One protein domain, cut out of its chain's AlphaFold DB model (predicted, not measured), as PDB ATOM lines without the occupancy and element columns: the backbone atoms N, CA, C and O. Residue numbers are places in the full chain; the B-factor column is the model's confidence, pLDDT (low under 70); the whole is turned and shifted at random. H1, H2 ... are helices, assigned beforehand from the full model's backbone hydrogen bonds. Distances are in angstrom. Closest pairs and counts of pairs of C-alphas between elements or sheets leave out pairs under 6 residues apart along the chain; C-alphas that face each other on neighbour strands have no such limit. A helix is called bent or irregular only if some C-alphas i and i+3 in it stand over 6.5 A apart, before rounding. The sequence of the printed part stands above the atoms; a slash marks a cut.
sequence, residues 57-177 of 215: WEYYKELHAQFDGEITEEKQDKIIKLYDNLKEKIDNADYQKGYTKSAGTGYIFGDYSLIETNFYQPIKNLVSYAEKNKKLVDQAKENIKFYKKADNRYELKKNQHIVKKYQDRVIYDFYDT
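What this domain is: This is residues 57 to 177 of the 215 residues of an uncharacterized protein of Lachnospiraceae bacterium 5_1_63FAA (UniProt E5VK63). One long bent helix, H3, makes the length of the domain: near its first arm, H3a, the helices H1 and H2 gather into a loose head, and H4 folds back along its second arm, H3b, as a helical hairpin. After H4 the last residues run back toward the head, where residues 173 to 174 pair with residues 69 to 70. The printed part has 121 residues with four named helices, H1, H2, H3 and H4 in that order, and no named strand; the class is all helix, meaning that the residues in named elements are helical. It is only just extended, close to loose, with a radius of gyration of the C-alphas of 20.6 A, and its outline is a rod of 66 by 29 by 22 A.

Where its parts are: H3, residues 108 to 149, was assigned by its hydrogen bonds as one helix, but it is bent: C-alphas 118 and 121 are 7.0 A apart. Its arm H3a takes residues 108 to 118, and its arm H3b takes residues 121 to 149 and is 40.6 A long. H3b is itself irregular, with C-alphas 127 and 130 6.6 A apart and a kink of 42 degrees near residue 128. H2 is residues 73 to 91, 26.4 A long. H1 is residues 57 to 67, 15.3 A long, with C-alpha 57 at (45.630, -13.781, 23.254). H4 is residues 153 to 166, 20.0 A long, with C-alpha 166 at (24.814, 14.794, 25.278).

How they stand to each other: The lines of H3a and H3b stand at a shallow tilt of 31 degrees. H4 touches H3b, their closest C-alphas being those of Ala 140 and Asn 159, 5.0 A apart. This hairpin runs opposite ways at a shallow tilt of 34 degrees, only just short of steep. H2 touches H3a with residues 82 to 90 alone, the closest C-alphas being those of Leu 86 and Tyr 112, 5.6 A apart. They too form a helical hairpin, opposite ways at a steep tilt of 44 degrees. H1 is close to H3a but not clearly touching, with the closest C-alphas, of Tyr 60 and Leu 114, 7.7 A apart. H1 and H4 are apart. Each O i to N i+4 pair is within hydrogen-bond range in H1, H2, H3a and H4, and 22 of 25 are in H3b.

The domain as a whole: The two C-alphas farthest apart, those of Lys 101 and Asp 151, are 66.6 A apart. The printed part has no cut. The link from H2 to H3 is long, with 16 residues; the other two are tight. The mean pLDDT of the printed part is 93.0, and no printed residue is under 70.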
ATOM      1  N   TRP A  57      45.452 -14.766  22.192       84.25
ATOM      2  CA  TRP A  57      45.630 -13.781  23.254       84.25
ATOM      3  C   TRP A  57      46.851 -12.879  23.056       84.25
ATOM      4  O   TRP A  57      46.799 -11.676  23.317       84.25
ATOM      5  N   GLU A  58      47.957 -13.451  22.588       88.69
ATOM      6  CA  GLU A  58      49.146 -12.692  22.209       88.69
ATOM      7  C   GLU A  58      48.826 -11.711  21.074       88.69
ATOM      8  O   GLU A  58      49.082 -10.516  21.212       88.69
ATOM      9  N   TYR A  59      48.161 -12.184  20.017       91.69
ATOM     10  CA  TYR A  59      47.779 -11.349  18.881       91.69
ATOM     11  C   TYR A  59      46.801 -10.230  19.266       91.69
ATOM     12  O   TYR A  59      46.958  -9.086  18.846       91.69
ATOM     13  N   TYR A  60      45.832 -10.521  20.136       90.62
ATOM     14  CA  TYR A  60      44.932  -9.512  20.692       90.62
ATOM     15  C   TYR A  60      45.698  -8.380  21.397       90.62
ATOM     16  O   TYR A  60      45.439  -7.201  21.154       90.62
ATOM     17  N   LYS A  61      46.685  -8.719  22.236       89.69
ATOM     18  CA  LYS A  61      47.528  -7.720  22.915       89.69
ATOM     19  C   LYS A  61      48.389  -6.928  21.941       89.69
ATOM     20  O   LYS A  61      48.548  -5.724  22.126       89.69
ATOM     21  N   GLU A  62      48.943  -7.581  20.922       93.44
ATOM     22  CA  GLU A  62      49.708  -6.913  19.865       93.44
ATOM     23  C   GLU A  62      48.851  -5.886  19.114       93.44
ATOM     24  O   GLU A  62      49.344  -4.811  18.769       93.44
ATOM     25  N   LEU A  63      47.574  -6.191  18.872       94.25
ATOM     26  CA  LEU A  63      46.633  -5.261  18.254       94.25
ATOM     27  C   LEU A  63      46.297  -4.097  19.194       94.25
ATOM     28  O   LEU A  63      46.365  -2.946  18.767       94.25
ATOM     29  N   HIS A  64      46.024  -4.349  20.476       92.62
ATOM     30  CA  HIS A  64      45.805  -3.268  21.447       92.62
ATOM     31  C   HIS A  64      47.024  -2.356  21.602       92.62
ATOM     32  O   HIS A  64      46.876  -1.140  21.604       92.62
ATOM     33  N   ALA A  65      48.243  -2.900  21.586       93.50
ATOM     34  CA  ALA A  65      49.458  -2.088  21.579       93.50
ATOM     35  C   ALA A  65      49.560  -1.145  20.361       93.50
ATOM     36  O   ALA A  65      50.242  -0.124  20.430       93.50
ATOM     37  N   GLN A  66      48.897  -1.473  19.246       94.00
ATOM     38  CA  GLN A  66      48.889  -0.662  18.026       94.00
ATOM     39  C   GLN A  66      47.721   0.327  17.965       94.00
ATOM     40  O   GLN A  66      47.879   1.421  17.419       94.00
ATOM     41  N   PHE A  67      46.548  -0.061  18.467       94.56
ATOM     42  CA  PHE A  67      45.313   0.699  18.283       94.56
ATOM     43  C   PHE A  67      44.889   1.509  19.513       94.56
ATOM     44  O   PHE A  67      44.208   2.518  19.326       94.56
ATOM     45  N   ASP A  68      45.341   1.162  20.722       93.56
ATOM     46  CA  ASP A  68      44.957   1.866  21.951       93.56
ATOM     47  C   ASP A  68      45.365   3.347  21.963       93.56
ATOM     48  O   ASP A  68      46.369   3.764  21.374       93.56
ATOM     49  N   GLY A  69      44.574   4.149  22.672       93.06
ATOM     50  CA  GLY A  69      44.682   5.602  22.749       93.06
ATOM     51  C   GLY A  69      43.884   6.317  21.665       93.06
ATOM     52  O   GLY A  69      42.930   5.773  21.107       93.06
ATOM     53  N   GLU A  70      44.293   7.549  21.370       93.19
ATOM     54  CA  GLU A  70      43.605   8.418  20.415       93.19
ATOM     55  C   GLU A  70      43.510   7.763  19.029       93.19
ATOM     56  O   GLU A  70      44.493   7.213  18.505       93.19
ATOM     57  N   ILE A  71      42.313   7.808  18.439       91.62
ATOM     58  CA  ILE A  71      42.037   7.277  17.104       91.62
ATOM     59  C   ILE A  71      42.399   8.315  16.036       91.62
ATOM     60  O   ILE A  71      41.597   9.166  15.652       91.62
ATOM     61  N   THR A  72      43.624   8.208  15.524       93.19
ATOM     62  CA  THR A  72      44.132   9.018  14.406       93.19
ATOM     63  C   THR A  72      43.646   8.494  13.052       93.19
ATOM     64  O   THR A  72      43.239   7.336  12.934       93.19
ATOM     65  N   GLU A  73      43.720   9.320  12.004       91.62
ATOM     66  CA  GLU A  73      43.417   8.896  10.624       91.62
ATOM     67  C   GLU A  73      44.283   7.701  10.187       91.62
ATOM     68  O   GLU A  73      43.776   6.747   9.606       91.62
ATOM     69  N   GLU A  74      45.564   7.679  10.569       94.81
ATOM     70  CA  GLU A  74      46.474   6.564  10.273       94.81
ATOM     71  C   GLU A  74      45.981   5.233  10.866       94.81
ATOM     72  O   GLU A  74      45.969   4.200  10.188       94.81
ATOM     73  N   LYS A  75      45.538   5.245  12.131       94.75
ATOM     74  CA  LYS A  75      44.985   4.052  12.787       94.75
ATOM     75  C   LYS A  75      43.681   3.608  12.126       94.75
ATOM     76  O   LYS A  75      43.473   2.405  11.967       94.75
ATOM     77  N   GLN A  76      42.829   4.554  11.725       93.62
ATOM     78  CA  GLN A  76      41.584   4.268  11.007       93.62
ATOM     79  C   GLN A  76      41.865   3.580   9.666       93.62
ATOM     80  O   GLN A  76      41.342   2.497   9.408       93.62
ATOM     81  N   ASP A  77      42.760   4.140   8.857       95.81
ATOM     82  CA  ASP A  77      43.145   3.555   7.571       95.81
ATOM     83  C   ASP A  77      43.741   2.158   7.738       95.81
ATOM     84  O   ASP A  77      43.461   1.247   6.953       95.81
ATOM     85  N   LYS A  78      44.561   1.967   8.773       96.12
ATOM     86  CA  LYS A  78      45.189   0.679   9.059       96.12
ATOM     87  C   LYS A  78      44.161  -0.389   9.428       96.12
ATOM     88  O   LYS A  78      44.240  -1.493   8.891       96.12
ATOM     89  N   ILE A  79      43.199  -0.084  10.305       96.06
ATOM     90  CA  ILE A  79      42.178  -1.067  10.696       96.06
ATOM     91  C   ILE A  79      41.202  -1.364   9.554       96.06
ATOM     92  O   ILE A  79      40.823  -2.520   9.378       96.06
ATOM     93  N   ILE A  80      40.852  -0.362   8.740       96.69
ATOM     94  CA  ILE A  80      40.009  -0.543   7.550       96.69
ATOM     95  C   ILE A  80      40.699  -1.483   6.559       96.69
ATOM     96  O   ILE A  80      40.115  -2.489   6.175       96.69
ATOM     97  N   LYS A  81      41.974  -1.236   6.227       96.94
ATOM     98  CA  LYS A  81      42.743  -2.102   5.315       96.94
ATOM     99  C   LYS A  81      42.860  -3.539   5.822       96.94
ATOM    100  O   LYS A  81      42.753  -4.470   5.027       96.94
ATOM    101  N   LEU A  82      43.098  -3.726   7.124       95.56
ATOM    102  CA  LEU A  82      43.158  -5.058   7.735       95.56
ATOM    103  C   LEU A  82      41.813  -5.783   7.620       95.56
ATOM    104  O   LEU A  82      41.780  -6.934   7.190       95.56
ATOM    105  N   TYR A  83      40.721  -5.101   7.974       97.06
ATOM    106  CA  TYR A  83      39.373  -5.651   7.885       97.06
ATOM    107  C   TYR A  83      38.997  -6.001   6.445       97.06
ATOM    108  O   TYR A  83      38.614  -7.140   6.194       97.06
ATOM    109  N   ASP A  84      39.160  -5.073   5.502       97.12
ATOM    110  CA  ASP A  84      38.755  -5.260   4.106       97.12
ATOM    111  C   ASP A  84      39.527  -6.413   3.450       97.12
ATOM    112  O   ASP A  84      38.924  -7.263   2.797       97.12
ATOM    113  N   ASN A  85      40.842  -6.517   3.695       95.44
ATOM    114  CA  ASN A  85      41.664  -7.617   3.178       95.44
ATOM    115  C   ASN A  85      41.186  -8.985   3.687       95.44
ATOM    116  O   ASN A  85      41.122  -9.956   2.932       95.44
ATOM    117  N   LEU A  86      40.872  -9.074   4.981       95.44
ATOM    118  CA  LEU A  86      40.369 -10.306   5.577       95.44
ATOM    119  C   LEU A  86      38.956 -10.609   5.081       95.44
ATOM    120  O   LEU A  86      38.687 -11.745   4.700       95.44
ATOM    121  N   LYS A  87      38.077  -9.605   5.019       96.19
ATOM    122  CA  LYS A  87      36.699  -9.746   4.543       96.19
ATOM    123  C   LYS A  87      36.656 -10.269   3.112       96.19
ATOM    124  O   LYS A  87      35.927 -11.217   2.849       96.19
ATOM    125  N   GLU A  88      37.477  -9.710   2.225       95.94
ATOM    126  CA  GLU A  88      37.586 -10.144   0.831       95.94
ATOM    127  C   GLU A  88      37.992 -11.621   0.727       95.94
ATOM    128  O   GLU A  88      37.352 -12.396   0.014       95.94
ATOM    129  N   LYS A  89      39.003 -12.049   1.494       93.69
ATOM    130  CA  LYS A  89      39.423 -13.459   1.551       93.69
ATOM    131  C   LYS A  89      38.311 -14.375   2.048       93.69
ATOM    132  O   LYS A  89      38.112 -15.450   1.485       93.69
ATOM    133  N   ILE A  90      37.597 -13.968   3.100       93.00
ATOM    134  CA  ILE A  90      36.492 -14.751   3.662       93.00
ATOM    135  C   ILE A  90      35.339 -14.869   2.660       93.00
ATOM    136  O   ILE A  90      34.855 -15.978   2.436       93.00
ATOM    137  N   ASP A  91      34.940 -13.768   2.021       94.12
ATOM    138  CA  ASP A  91      33.814 -13.733   1.079       94.12
ATOM    139  C   ASP A  91      34.084 -14.542  -0.188       94.12
ATOM    140  O   ASP A  91      33.206 -15.261  -0.666       94.12
ATOM    141  N   ASN A  92      35.319 -14.494  -0.687       94.31
ATOM    142  CA  ASN A  92      35.749 -15.289  -1.834       94.31
ATOM    143  C   ASN A  92      36.072 -16.749  -1.469       94.31
ATOM    144  O   ASN A  92      36.404 -17.541  -2.350       94.31
ATOM    145  N   ALA A  93      36.002 -17.113  -0.183       90.38
ATOM    146  CA  ALA A  93      36.480 -18.385   0.361       90.38
ATOM    147  C   ALA A  93      37.946 -18.714  -0.010       90.38
ATOM    148  O   ALA A  93      38.349 -19.881   0.014       90.38
ATOM    149  N   ASP A  94      38.746 -17.686  -0.312       91.00
ATOM    150  CA  ASP A  94      40.145 -17.771  -0.735       91.00
ATOM    151  C   ASP A  94      41.085 -17.651   0.472       91.00
ATOM    152  O   ASP A  94      41.782 -16.657   0.691       91.00
ATOM    153  N   TYR A  95      41.040 -18.663   1.341       89.12
ATOM    154  CA  TYR A  95      41.918 -18.741   2.502       89.12
ATOM    155  C   TYR A  95      42.128 -20.178   2.985       89.12
ATOM    156  O   TYR A  95      41.282 -21.063   2.829       89.12
ATOM    157  N   GLN A  96      43.265 -20.415   3.644       88.19
ATOM    158  CA  GLN A  96      43.502 -21.672   4.349       88.19
ATOM    159  C   GLN A  96      42.575 -21.788   5.563       88.19
ATOM    160  O   GLN A  96      42.652 -20.994   6.498       88.19
ATOM    161  N   LYS A  97      41.736 -22.828   5.564       87.88
ATOM    162  CA  LYS A  97      40.821 -23.144   6.676       87.88
ATOM    163  C   LYS A  97      41.515 -23.818   7.864       87.88
ATOM    164  O   LYS A  97      40.978 -23.815   8.966       87.88
ATOM    165  N   GLY A  98      42.676 -24.429   7.629       88.06
ATOM    166  CA  GLY A  98      43.490 -25.056   8.669       88.06
ATOM    167  C   GLY A  98      44.387 -24.059   9.398       88.06
ATOM    168  O   GLY A  98      44.478 -22.892   9.020       88.06
ATOM    169  N   TYR A  99      45.081 -24.552  10.423       88.06
ATOM    170  CA  TYR A  99      46.068 -23.759  11.147       88.06
ATOM    171  C   TYR A  99      47.179 -23.281  10.204       88.06
ATOM    172  O   TYR A  99      47.750 -24.077   9.453       88.06
ATOM    173  N   THR A 100      47.519 -21.998  10.277       87.44
ATOM    174  CA  THR A 100      48.590 -21.396   9.488       87.44
ATOM    175  C   THR A 100      49.390 -20.397  10.314       87.44
ATOM    176  O   THR A 100      48.838 -19.571  11.036       87.44
ATOM    177  N   LYS A 101      50.722 -20.460  10.207       86.06
ATOM    178  CA  LYS A 101      51.633 -19.587  10.969       86.06
ATOM    179  C   LYS A 101      51.586 -18.125  10.521       86.06
ATOM    180  O   LYS A 101      52.083 -17.266  11.239       86.06
ATOM    181  N   SER A 102      51.047 -17.851   9.332       86.31
ATOM    182  CA  SER A 102      50.897 -16.491   8.806       86.31
ATOM    183  C   SER A 102      49.717 -15.735   9.420       86.31
ATOM    184  O   SER A 102      49.673 -14.515   9.294       86.31
ATOM    185  N   ALA A 103      48.785 -16.434  10.074       90.00
ATOM    186  CA  ALA A 103      47.663 -15.827  10.779       90.00
ATOM    187  C   ALA A 103      48.062 -15.455  12.214       90.00
ATOM    188  O   ALA A 103      48.754 -16.219  12.895       90.00
ATOM    189  N   GLY A 104      47.588 -14.308  12.695       88.56
ATOM    190  CA  GLY A 104      47.846 -13.808  14.044       88.56
ATOM    191  C   GLY A 104      47.359 -14.781  15.116       88.56
ATOM    192  O   GLY A 104      48.146 -15.229  15.947       88.56
ATOM    193  N   THR A 105      46.101 -15.204  15.019       89.62
ATOM    194  CA  THR A 105      45.444 -16.210  15.872       89.62
ATOM    195  C   THR A 105      45.825 -17.653  15.523       89.62
ATOM    196  O   THR A 105      45.481 -18.588  16.247       89.62
ATOM    197  N   GLY A 106      46.531 -17.863  14.409       89.94
ATOM    198  CA  GLY A 106      46.768 -19.179  13.817       89.94
ATOM    199  C   GLY A 106      45.686 -19.628  12.827       89.94
ATOM    200  O   GLY A 106      45.885 -20.635  12.153       89.94
ATOM    201  N   TYR A 107      44.584 -18.884  12.678       91.94
ATOM    202  CA  TYR A 107      43.543 -19.139  11.679       91.94
ATOM    203  C   TYR A 107      43.103 -17.832  11.015       91.94
ATOM    204  O   TYR A 107      42.739 -16.886  11.699       91.94
ATOM    205  N   ILE A 108      43.040 -17.785   9.681       92.69
ATOM    206  CA  ILE A 108      42.620 -16.562   8.961       92.69
ATOM    207  C   ILE A 108      41.193 -16.137   9.342       92.69
ATOM    208  O   ILE A 108      40.915 -14.951   9.502       92.69
ATOM    209  N   PHE A 109      40.294 -17.105   9.551       91.38
ATOM    210  CA  PHE A 109      38.946 -16.818  10.047       91.38
ATOM    211  C   PHE A 109      38.946 -16.301  11.496       91.38
ATOM    212  O   PHE A 109      38.126 -15.455  11.841       91.38
ATOM    213  N   GLY A 110      39.881 -16.775  12.327       90.94
ATOM    214  CA  GLY A 110      40.076 -16.268  13.688       90.94
ATOM    215  C   GLY A 110      40.530 -14.809  13.684       90.94
ATOM    216  O   GLY A 110      39.937 -13.990  14.378       90.94
ATOM    217  N   ASP A 111      41.498 -14.461  12.827       94.00
ATOM    218  CA  ASP A 111      41.957 -13.078  12.641       94.00
ATOM    219  C   ASP A 111      40.801 -12.171  12.217       94.00
ATOM    220  O   ASP A 111      40.593 -11.119  12.815       94.00
ATOM    221  N   TYR A 112      40.016 -12.605  11.224       94.62
ATOM    222  CA  TYR A 112      38.831 -11.886  10.763       94.62
ATOM    223  C   TYR A 112      37.831 -11.646  11.901       94.62
ATOM    224  O   TYR A 112      37.454 -10.503  12.152       94.62
ATOM    225  N   SER A 113      37.435 -12.706  12.613       92.00
ATOM    226  CA  SER A 113      36.441 -12.629  13.688       92.00
ATOM    227  C   SER A 113      36.890 -11.706  14.823       92.00
ATOM    228  O   SER A 113      36.098 -10.899  15.318       92.00
ATOM    229  N   LEU A 114      38.160 -11.810  15.224       91.31
ATOM    230  CA  LEU A 114      38.754 -11.003  16.287       91.31
ATOM    231  C   LEU A 114      38.856  -9.532  15.869       91.31
ATOM    232  O   LEU A 114      38.433  -8.647  16.611       91.31
ATOM    233  N   ILE A 115      39.360  -9.256  14.662       94.75
ATOM    234  CA  ILE A 115      39.475  -7.890  14.137       94.75
ATOM    235  C   ILE A 115      38.096  -7.253  13.967       94.75
ATOM    236  O   ILE A 115      37.908  -6.111  14.386       94.75
ATOM    237  N   GLU A 116      37.124  -7.968  13.399       94.25
ATOM    238  CA  GLU A 116      35.768  -7.454  13.205       94.25
ATOM    239  C   GLU A 116      35.114  -7.084  14.541       94.25
ATOM    240  O   GLU A 116      34.629  -5.960  14.707       94.25
ATOM    241  N   THR A 117      35.131  -8.016  15.496       90.25
ATOM    242  CA  THR A 117      34.371  -7.905  16.747       90.25
ATOM    243  C   THR A 117      35.017  -6.936  17.731       90.25
ATOM    244  O   THR A 117      34.319  -6.118  18.334       90.25
ATOM    245  N   ASN A 118      36.339  -7.005  17.900       90.50
ATOM    246  CA  ASN A 118      37.036  -6.309  18.980       90.50
ATOM    247  C   ASN A 118      37.667  -4.980  18.553       90.50
ATOM    248  O   ASN A 118      37.904  -4.142  19.417       90.50
ATOM    249  N   PHE A 119      37.896  -4.749  17.256       93.56
ATOM    250  CA  PHE A 119      38.615  -3.559  16.783       93.56
ATOM    251  C   PHE A 119      37.822  -2.764  15.745       93.56
ATOM    252  O   PHE A 119      37.437  -1.628  16.008       93.56
ATOM    253  N   TYR A 120      37.521  -3.346  14.583       95.50
ATOM    254  CA  TYR A 120      36.910  -2.628  13.464       95.50
ATOM    255  C   TYR A 120      35.527  -2.062  13.811       95.50
ATOM    256  O   TYR A 120      35.318  -0.854  13.680       95.50
ATOM    257  N   GLN A 121      34.582  -2.887  14.285       93.88
ATOM    258  CA  GLN A 121      33.241  -2.395  14.627       93.88
ATOM    259  C   GLN A 121      33.270  -1.389  15.792       93.88
ATOM    260  O   GLN A 121      32.640  -0.332  15.666       93.88
ATOM    261  N   PRO A 122      34.006  -1.629  16.898       92.12
ATOM    262  CA  PRO A 122      34.155  -0.639  17.965       92.12
ATOM    263  C   PRO A 122      34.751   0.694  17.500       92.12
ATOM    264  O   PRO A 122      34.165   1.740  17.781       92.12
ATOM    265  N   ILE A 123      35.850   0.679  16.735       93.06
ATOM    266  CA  ILE A 123      36.495   1.899  16.225       93.06
ATOM    267  C   ILE A 123      35.560   2.635  15.260       93.06
ATOM    268  O   ILE A 123      35.359   3.839  15.396       93.06
ATOM    269  N   LYS A 124      34.897   1.926  14.340       93.31
ATOM    270  CA  LYS A 124      33.890   2.507  13.435       93.31
ATOM    271  C   LYS A 124      32.745   3.173  14.201       93.31
ATOM    272  O   LYS A 124      32.281   4.263  13.847       93.31
ATOM    273  N   ASN A 125      32.276   2.533  15.268       91.62
ATOM    274  CA  ASN A 125      31.237   3.087  16.130       91.62
ATOM    275  C   ASN A 125      31.723   4.332  16.878       91.62
ATOM    276  O   ASN A 125      30.976   5.305  16.943       91.62
ATOM    277  N   LEU A 126      32.961   4.325  17.370       91.50
ATOM    278  CA  LEU A 126      33.592   5.451  18.057       91.50
ATOM    279  C   LEU A 126      33.766   6.655  17.124       91.50
ATOM    280  O   LEU A 126      33.281   7.738  17.439       91.50
ATOM    281  N   VAL A 127      34.346   6.458  15.938       90.06
ATOM    282  CA  VAL A 127      34.540   7.523  14.938       90.06
ATOM    283  C   VAL A 127      33.199   8.131  14.519       90.06
ATOM    284  O   VAL A 127      33.033   9.350  14.488       90.06
ATOM    285  N   SER A 128      32.188   7.292  14.271       91.12
ATOM    286  CA  SER A 128      30.851   7.775  13.897       91.12
ATOM    287  C   SER A 128      30.049   8.368  15.064       91.12
ATOM    288  O   SER A 128      29.022   9.014  14.832       91.12
ATOM    289  N   TYR A 129      30.478   8.167  16.316       92.19
ATOM    290  CA  TYR A 129      29.743   8.612  17.498       92.19
ATOM    291  C   TYR A 129      29.621  10.130  17.546       92.19
ATOM    292  O   TYR A 129      28.526  10.633  17.788       92.19
ATOM    293  N   ALA A 130      30.708  10.861  17.285       87.62
ATOM    294  CA  ALA A 130      30.716  12.322  17.359       87.62
ATOM    295  C   ALA A 130      29.671  12.939  16.415       87.62
ATOM    296  O   ALA A 130      28.867  13.782  16.819       87.62
ATOM    297  N   GLU A 131      29.622  12.458  15.172       89.88
ATOM    298  CA  GLU A 131      28.660  12.918  14.173       89.88
ATOM    299  C   GLU A 131      27.220  12.535  14.549       89.88
ATOM    300  O   GLU A 131      26.318  13.378  14.520       89.88
ATOM    301  N   LYS A 132      26.990  11.278  14.953       93.56
ATOM    302  CA  LYS A 132      25.670  10.793  15.393       93.56
ATOM    303  C   LYS A 132      25.162  11.570  16.609       93.56
ATOM    304  O   LYS A 132      23.996  11.957  16.652       93.56
ATOM    305  N   ASN A 133      26.039  11.833  17.575       94.88
ATOM    306  CA  ASN A 133      25.731  12.587  18.781       94.88
ATOM    307  C   ASN A 133      25.397  14.048  18.454       94.88
ATOM    308  O   ASN A 133      24.410  14.580  18.960       94.88
ATOM    309  N   LYS A 134      26.153  14.679  17.547       93.88
ATOM    310  CA  LYS A 134      25.854  16.032  17.066       93.88
ATOM    311  C   LYS A 134      24.469  16.105  16.419       93.88
ATOM    312  O   LYS A 134      23.666  16.944  16.819       93.88
ATOM    313  N   LYS A 135      24.149  15.178  15.506       95.69
ATOM    314  CA  LYS A 135      22.817  15.088  14.875       95.69
ATOM    315  C   LYS A 135      21.701  14.936  15.915       95.69
ATOM    316  O   LYS A 135      20.704  15.647  15.837       95.69
ATOM    317  N   LEU A 136      21.889  14.071  16.915       96.50
ATOM    318  CA  LEU A 136      20.940  13.887  18.019       96.50
ATOM    319  C   LEU A 136      20.717  15.185  18.813       96.50
ATOM    320  O   LEU A 136      19.578  15.543  19.118       96.50
ATOM    321  N   VAL A 137      21.795  15.891  19.162       97.06
ATOM    322  CA  VAL A 137      21.728  17.142  19.929       97.06
ATOM    323  C   VAL A 137      21.056  18.250  19.120       97.06
ATOM    324  O   VAL A 137      20.228  18.982  19.666       97.06
ATOM    325  N   ASP A 138      21.367  18.368  17.832       97.25
ATOM    326  CA  ASP A 138      20.777  19.380  16.957       97.25
ATOM    327  C   ASP A 138      19.274  19.131  16.753       97.25
ATOM    328  O   ASP A 138      18.470  20.044  16.957       97.25
ATOM    329  N   GLN A 139      18.867  17.877  16.527       97.75
ATOM    330  CA  GLN A 139      17.453  17.484  16.503       97.75
ATOM    331  C   GLN A 139      16.743  17.788  17.829       97.75
ATOM    332  O   GLN A 139      15.632  18.318  17.842       97.75
ATOM    333  N   ALA A 140      17.379  17.513  18.972       97.44
ATOM    334  CA  ALA A 140      16.797  17.825  20.275       97.44
ATOM    335  C   ALA A 140      16.609  19.340  20.476       97.44
ATOM    336  O   ALA A 140      15.591  19.769  21.024       97.44
ATOM    337  N   LYS A 141      17.540  20.176  19.991       97.62
ATOM    338  CA  LYS A 141      17.402  21.643  20.014       97.62
ATOM    339  C   LYS A 141      16.232  22.122  19.152       97.62
ATOM    340  O   LYS A 141      15.515  23.036  19.564       97.62
ATOM    341  N   GLU A 142      16.015  21.524  17.985       97.62
ATOM    342  CA  GLU A 142      14.858  21.823  17.130       97.62
ATOM    343  C   GLU A 142      13.541  21.400  17.787       97.62
ATOM    344  O   GLU A 142      12.611  22.206  17.889       97.62
ATOM    345  N   ASN A 143      13.495  20.193  18.354       97.31
ATOM    346  CA  ASN A 143      12.338  19.679  19.086       97.31
ATOM    347  C   ASN A 143      11.961  20.563  20.279       97.31
ATOM    348  O   ASN A 143      10.780  20.800  20.518       97.31
ATOM    349  N   ILE A 144      12.937  21.111  21.012       97.50
ATOM    350  CA  ILE A 144      12.673  22.077  22.093       97.50
ATOM    351  C   ILE A 144      11.907  23.291  21.558       97.50
ATOM    352  O   ILE A 144      10.941  23.728  22.187       97.50
ATOM    353  N   LYS A 145      12.303  23.836  20.398       96.31
ATOM    354  CA  LYS A 145      11.615  24.983  19.779       96.31
ATOM    355  C   LYS A 145      10.186  24.614  19.375       96.31
ATOM    356  O   LYS A 145       9.280  25.416  19.590       96.31
ATOM    357  N   PHE A 146       9.989  23.420  18.817       96.94
ATOM    358  CA  PHE A 146       8.680  22.918  18.399       96.94
ATOM    359  C   PHE A 146       7.744  22.672  19.593       96.94
ATOM    360  O   PHE A 146       6.678  23.281  19.684       96.94
ATOM    361  N   TYR A 147       8.159  21.855  20.563       96.62
ATOM    362  CA  TYR A 147       7.314  21.470  21.697       96.62
ATOM    363  C   TYR A 147       7.039  22.614  22.670       96.62
ATOM    364  O   TYR A 147       6.000  22.610  23.327       96.62
ATOM    365  N   LYS A 148       7.906  23.635  22.716       94.94
ATOM    366  CA  LYS A 148       7.617  24.880  23.437       94.94
ATOM    367  C   LYS A 148       6.429  25.635  22.830       94.94
ATOM    368  O   LYS A 148       5.672  26.240  23.578       94.94
ATOM    369  N   LYS A 149       6.255  25.601  21.502       94.81
ATOM    370  CA  LYS A 149       5.101  26.216  20.819       94.81
ATOM    371  C   LYS A 149       3.826  25.386  20.970       94.81
ATOM    372  O   LYS A 149       2.750  25.956  21.062       94.81
ATOM    373  N   ALA A 150       3.957  24.062  21.010       93.31
ATOM    374  CA  ALA A 150       2.838  23.130  21.147       93.31
ATOM    375  C   ALA A 150       2.378  22.893  22.607       93.31
ATOM    376  O   ALA A 150       1.563  22.006  22.837       93.31
ATOM    377  N   ASP A 151       2.940  23.614  23.589       94.25
ATOM    378  CA  ASP A 151       2.739  23.431  25.046       94.25
ATOM    379  C   ASP A 151       2.896  21.975  25.548       94.25
ATOM    380  O   ASP A 151       2.349  21.560  26.573       94.25
ATOM    381  N   ASN A 152       3.710  21.167  24.859       95.06
ATOM    382  CA  ASN A 152       3.996  19.798  25.283       95.06
ATOM    383  C   ASN A 152       5.161  19.785  26.283       95.06
ATOM    384  O   ASN A 152       6.337  19.660  25.927       95.06
ATOM    385  N   ARG A 153       4.821  19.891  27.570       94.69
ATOM    386  CA  ARG A 153       5.796  19.959  28.672       94.69
ATOM    387  C   ARG A 153       6.650  18.698  28.829       94.69
ATOM    388  O   ARG A 153       7.793  18.803  29.277       94.69
ATOM    389  N   TYR A 154       6.106  17.526  28.502       96.19
ATOM    390  CA  TYR A 154       6.818  16.255  28.646       96.19
ATOM    391  C   TYR A 154       7.945  16.141  27.616       96.19
ATOM    392  O   TYR A 154       9.115  16.016  27.990       96.19
ATOM    393  N   GLU A 155       7.614  16.271  26.328       96.06
ATOM    394  CA  GLU A 155       8.610  16.185  25.256       96.06
ATOM    395  C   GLU A 155       9.619  17.337  25.333       96.06
ATOM    396  O   GLU A 155      10.810  17.134  25.082       96.06
ATOM    397  N   LEU A 156       9.199  18.523  25.787       96.50
ATOM    398  CA  LEU A 156      10.114  19.629  26.065       96.50
ATOM    399  C   LEU A 156      11.195  19.237  27.089       96.50
ATOM    400  O   LEU A 156      12.386  19.380  26.806       96.50
ATOM    401  N   LYS A 157      10.804  18.712  28.261       96.94
ATOM    402  CA  LYS A 157      11.751  18.303  29.315       96.94
ATOM    403  C   LYS A 157      12.678  17.180  28.858       96.94
ATOM    404  O   LYS A 157      13.868  17.202  29.169       96.94
ATOM    405  N   LYS A 158      12.150  16.214  28.107       97.19
ATOM    406  CA  LYS A 158      12.929  15.107  27.543       97.19
ATOM    407  C   LYS A 158      14.021  15.613  26.602       97.19
ATOM    408  O   LYS A 158      15.185  15.270  26.788       97.19
ATOM    409  N   ASN A 159      13.684  16.484  25.649       97.69
ATOM    410  CA  ASN A 159      14.674  17.028  24.715       97.69
ATOM    411  C   ASN A 159      15.679  17.962  25.416       97.69
ATOM    412  O   ASN A 159      16.867  17.921  25.104       97.69
ATOM    413  N   GLN A 160      15.261  18.723  26.433       97.69
ATOM    414  CA  GLN A 160      16.189  19.483  27.289       97.69
ATOM    415  C   GLN A 160      17.180  18.576  28.026       97.69
ATOM    416  O   GLN A 160      18.360  18.912  28.130       97.69
ATOM    417  N   HIS A 161      16.724  17.421  28.521       97.31
ATOM    418  CA  HIS A 161      17.600  16.435  29.147       97.31
ATOM    419  C   HIS A 161      18.609  15.859  28.148       97.31
ATOM    420  O   HIS A 161      19.780  15.717  28.497       97.31
ATOM    421  N   ILE A 162      18.179  15.576  26.912       96.69
ATOM    422  CA  ILE A 162      19.071  15.117  25.839       96.69
ATOM    423  C   ILE A 162      20.161  16.161  25.587       96.69
ATOM    424  O   ILE A 162      21.337  15.834  25.717       96.69
ATOM    425  N   VAL A 163      19.798  17.420  25.328       97.19
ATOM    426  CA  VAL A 163      20.788  18.487  25.098       97.19
ATOM    427  C   VAL A 163      21.737  18.603  26.290       97.19
ATOM    428  O   VAL A 163      22.942  18.496  26.111       97.19
ATOM    429  N   LYS A 164      21.220  18.703  27.521       96.81
ATOM    430  CA  LYS A 164      22.056  18.830  28.728       96.81
ATOM    431  C   LYS A 164      23.049  17.677  28.893       96.81
ATOM    432  O   LYS A 164      24.153  17.891  29.380       96.81
ATOM    433  N   LYS A 165      22.634  16.448  28.583       95.00
ATOM    434  CA  LYS A 165      23.447  15.257  28.832       95.00
ATOM    435  C   LYS A 165      24.453  15.008  27.717       95.00
ATOM    436  O   LYS A 165      25.554  14.575  28.034       95.00
ATOM    437  N   TYR A 166      24.070  15.231  26.463       94.75
ATOM    438  CA  TYR A 166      24.814  14.794  25.278       94.75
ATOM    439  C   TYR A 166      25.558  15.914  24.555       94.75
ATOM    440  O   TYR A 166      26.423  15.624  23.730       94.75
ATOM    441  N   GLN A 167      25.258  17.175  24.862       93.31
ATOM    442  CA  GLN A 167      26.017  18.301  24.339       93.31
ATOM    443  C   GLN A 167      27.504  18.149  24.693       93.31
ATOM    444  O   GLN A 167      27.849  17.739  25.800       93.31
ATOM    445  N   ASP A 168      28.360  18.419  23.707       89.44
ATOM    446  CA  ASP A 168      29.824  18.372  23.794       89.44
ATOM    447  C   ASP A 168      30.424  16.995  24.149       89.44
ATOM    448  O   ASP A 168      31.621  16.881  24.405       89.44
ATOM    449  N   ARG A 169      29.626  15.914  24.115       88.81
ATOM    450  CA  ARG A 169      30.155  14.552  24.256       88.81
ATOM    451  C   ARG A 169      30.872  14.107  22.993       88.81
ATOM    452  O   ARG A 169      30.254  13.982  21.933       88.81
ATOM    453  N   VAL A 170      32.139  13.763  23.163       85.12
ATOM    454  CA  VAL A 170      32.974  13.116  22.155       85.12
ATOM    455  C   VAL A 170      33.803  12.032  22.840       85.12
ATOM    456  O   VAL A 170      34.136  12.156  24.019       85.12
ATOM    457  N   ILE A 171      34.078  10.951  22.116       85.62
ATOM    458  CA  ILE A 171      34.953   9.863  22.551       85.62
ATOM    459  C   ILE A 171      36.109   9.847  21.555       85.62
ATOM    460  O   ILE A 171      35.866   9.638  20.370       85.62
ATOM    461  N   TYR A 172      37.321  10.131  22.028       81.25
ATOM    462  CA  TYR A 172      38.520  10.226  21.185       81.25
ATOM    463  C   TYR A 172      39.390   8.973  21.263       81.25
ATOM    464  O   TYR A 172      40.019   8.594  20.276       81.25
ATOM    465  N   ASP A 173      39.371   8.306  22.418       91.75
ATOM    466  CA  ASP A 173      40.299   7.225  22.709       91.75
ATOM    467  C   ASP A 173      39.618   5.863  22.674       91.75
ATOM    468  O   ASP A 173      38.534   5.662  23.234       91.75
ATOM    469  N   PHE A 174      40.295   4.914  22.042       92.75
ATOM    470  CA  PHE A 174      39.953   3.504  22.060       92.75
ATOM    471  C   PHE A 174      40.869   2.780  23.047       92.75
ATOM    472  O   PHE A 174      42.074   3.002  23.047       92.75
ATOM    473  N   TYR A 175      40.306   1.918  23.886       89.94
ATOM    474  CA  TYR A 175      41.065   1.117  24.843       89.94
ATOM    475  C   TYR A 175      40.409  -0.241  25.028       89.94
ATOM    476  O   TYR A 175      39.187  -0.371  24.884       89.94
ATOM    477  N   ASP A 176      41.205  -1.223  25.446       85.81
ATOM    478  CA  ASP A 176      40.660  -2.462  25.981       85.81
ATOM    479  C   ASP A 176      39.873  -2.180  27.269       85.81
ATOM    480  O   ASP A 176      40.424  -1.908  28.337       85.81
ATOM    481  N   THR A 177      38.549  -2.235  27.157       78.94
ATOM    482  CA  THR A 177      37.637  -2.146  28.305       78.94
ATOM    483  C   THR A 177      37.162  -3.524  28.750       78.94
ATOM    484  O   THR A 177      36.346  -3.652  29.673       78.94
TER     485      THR A 177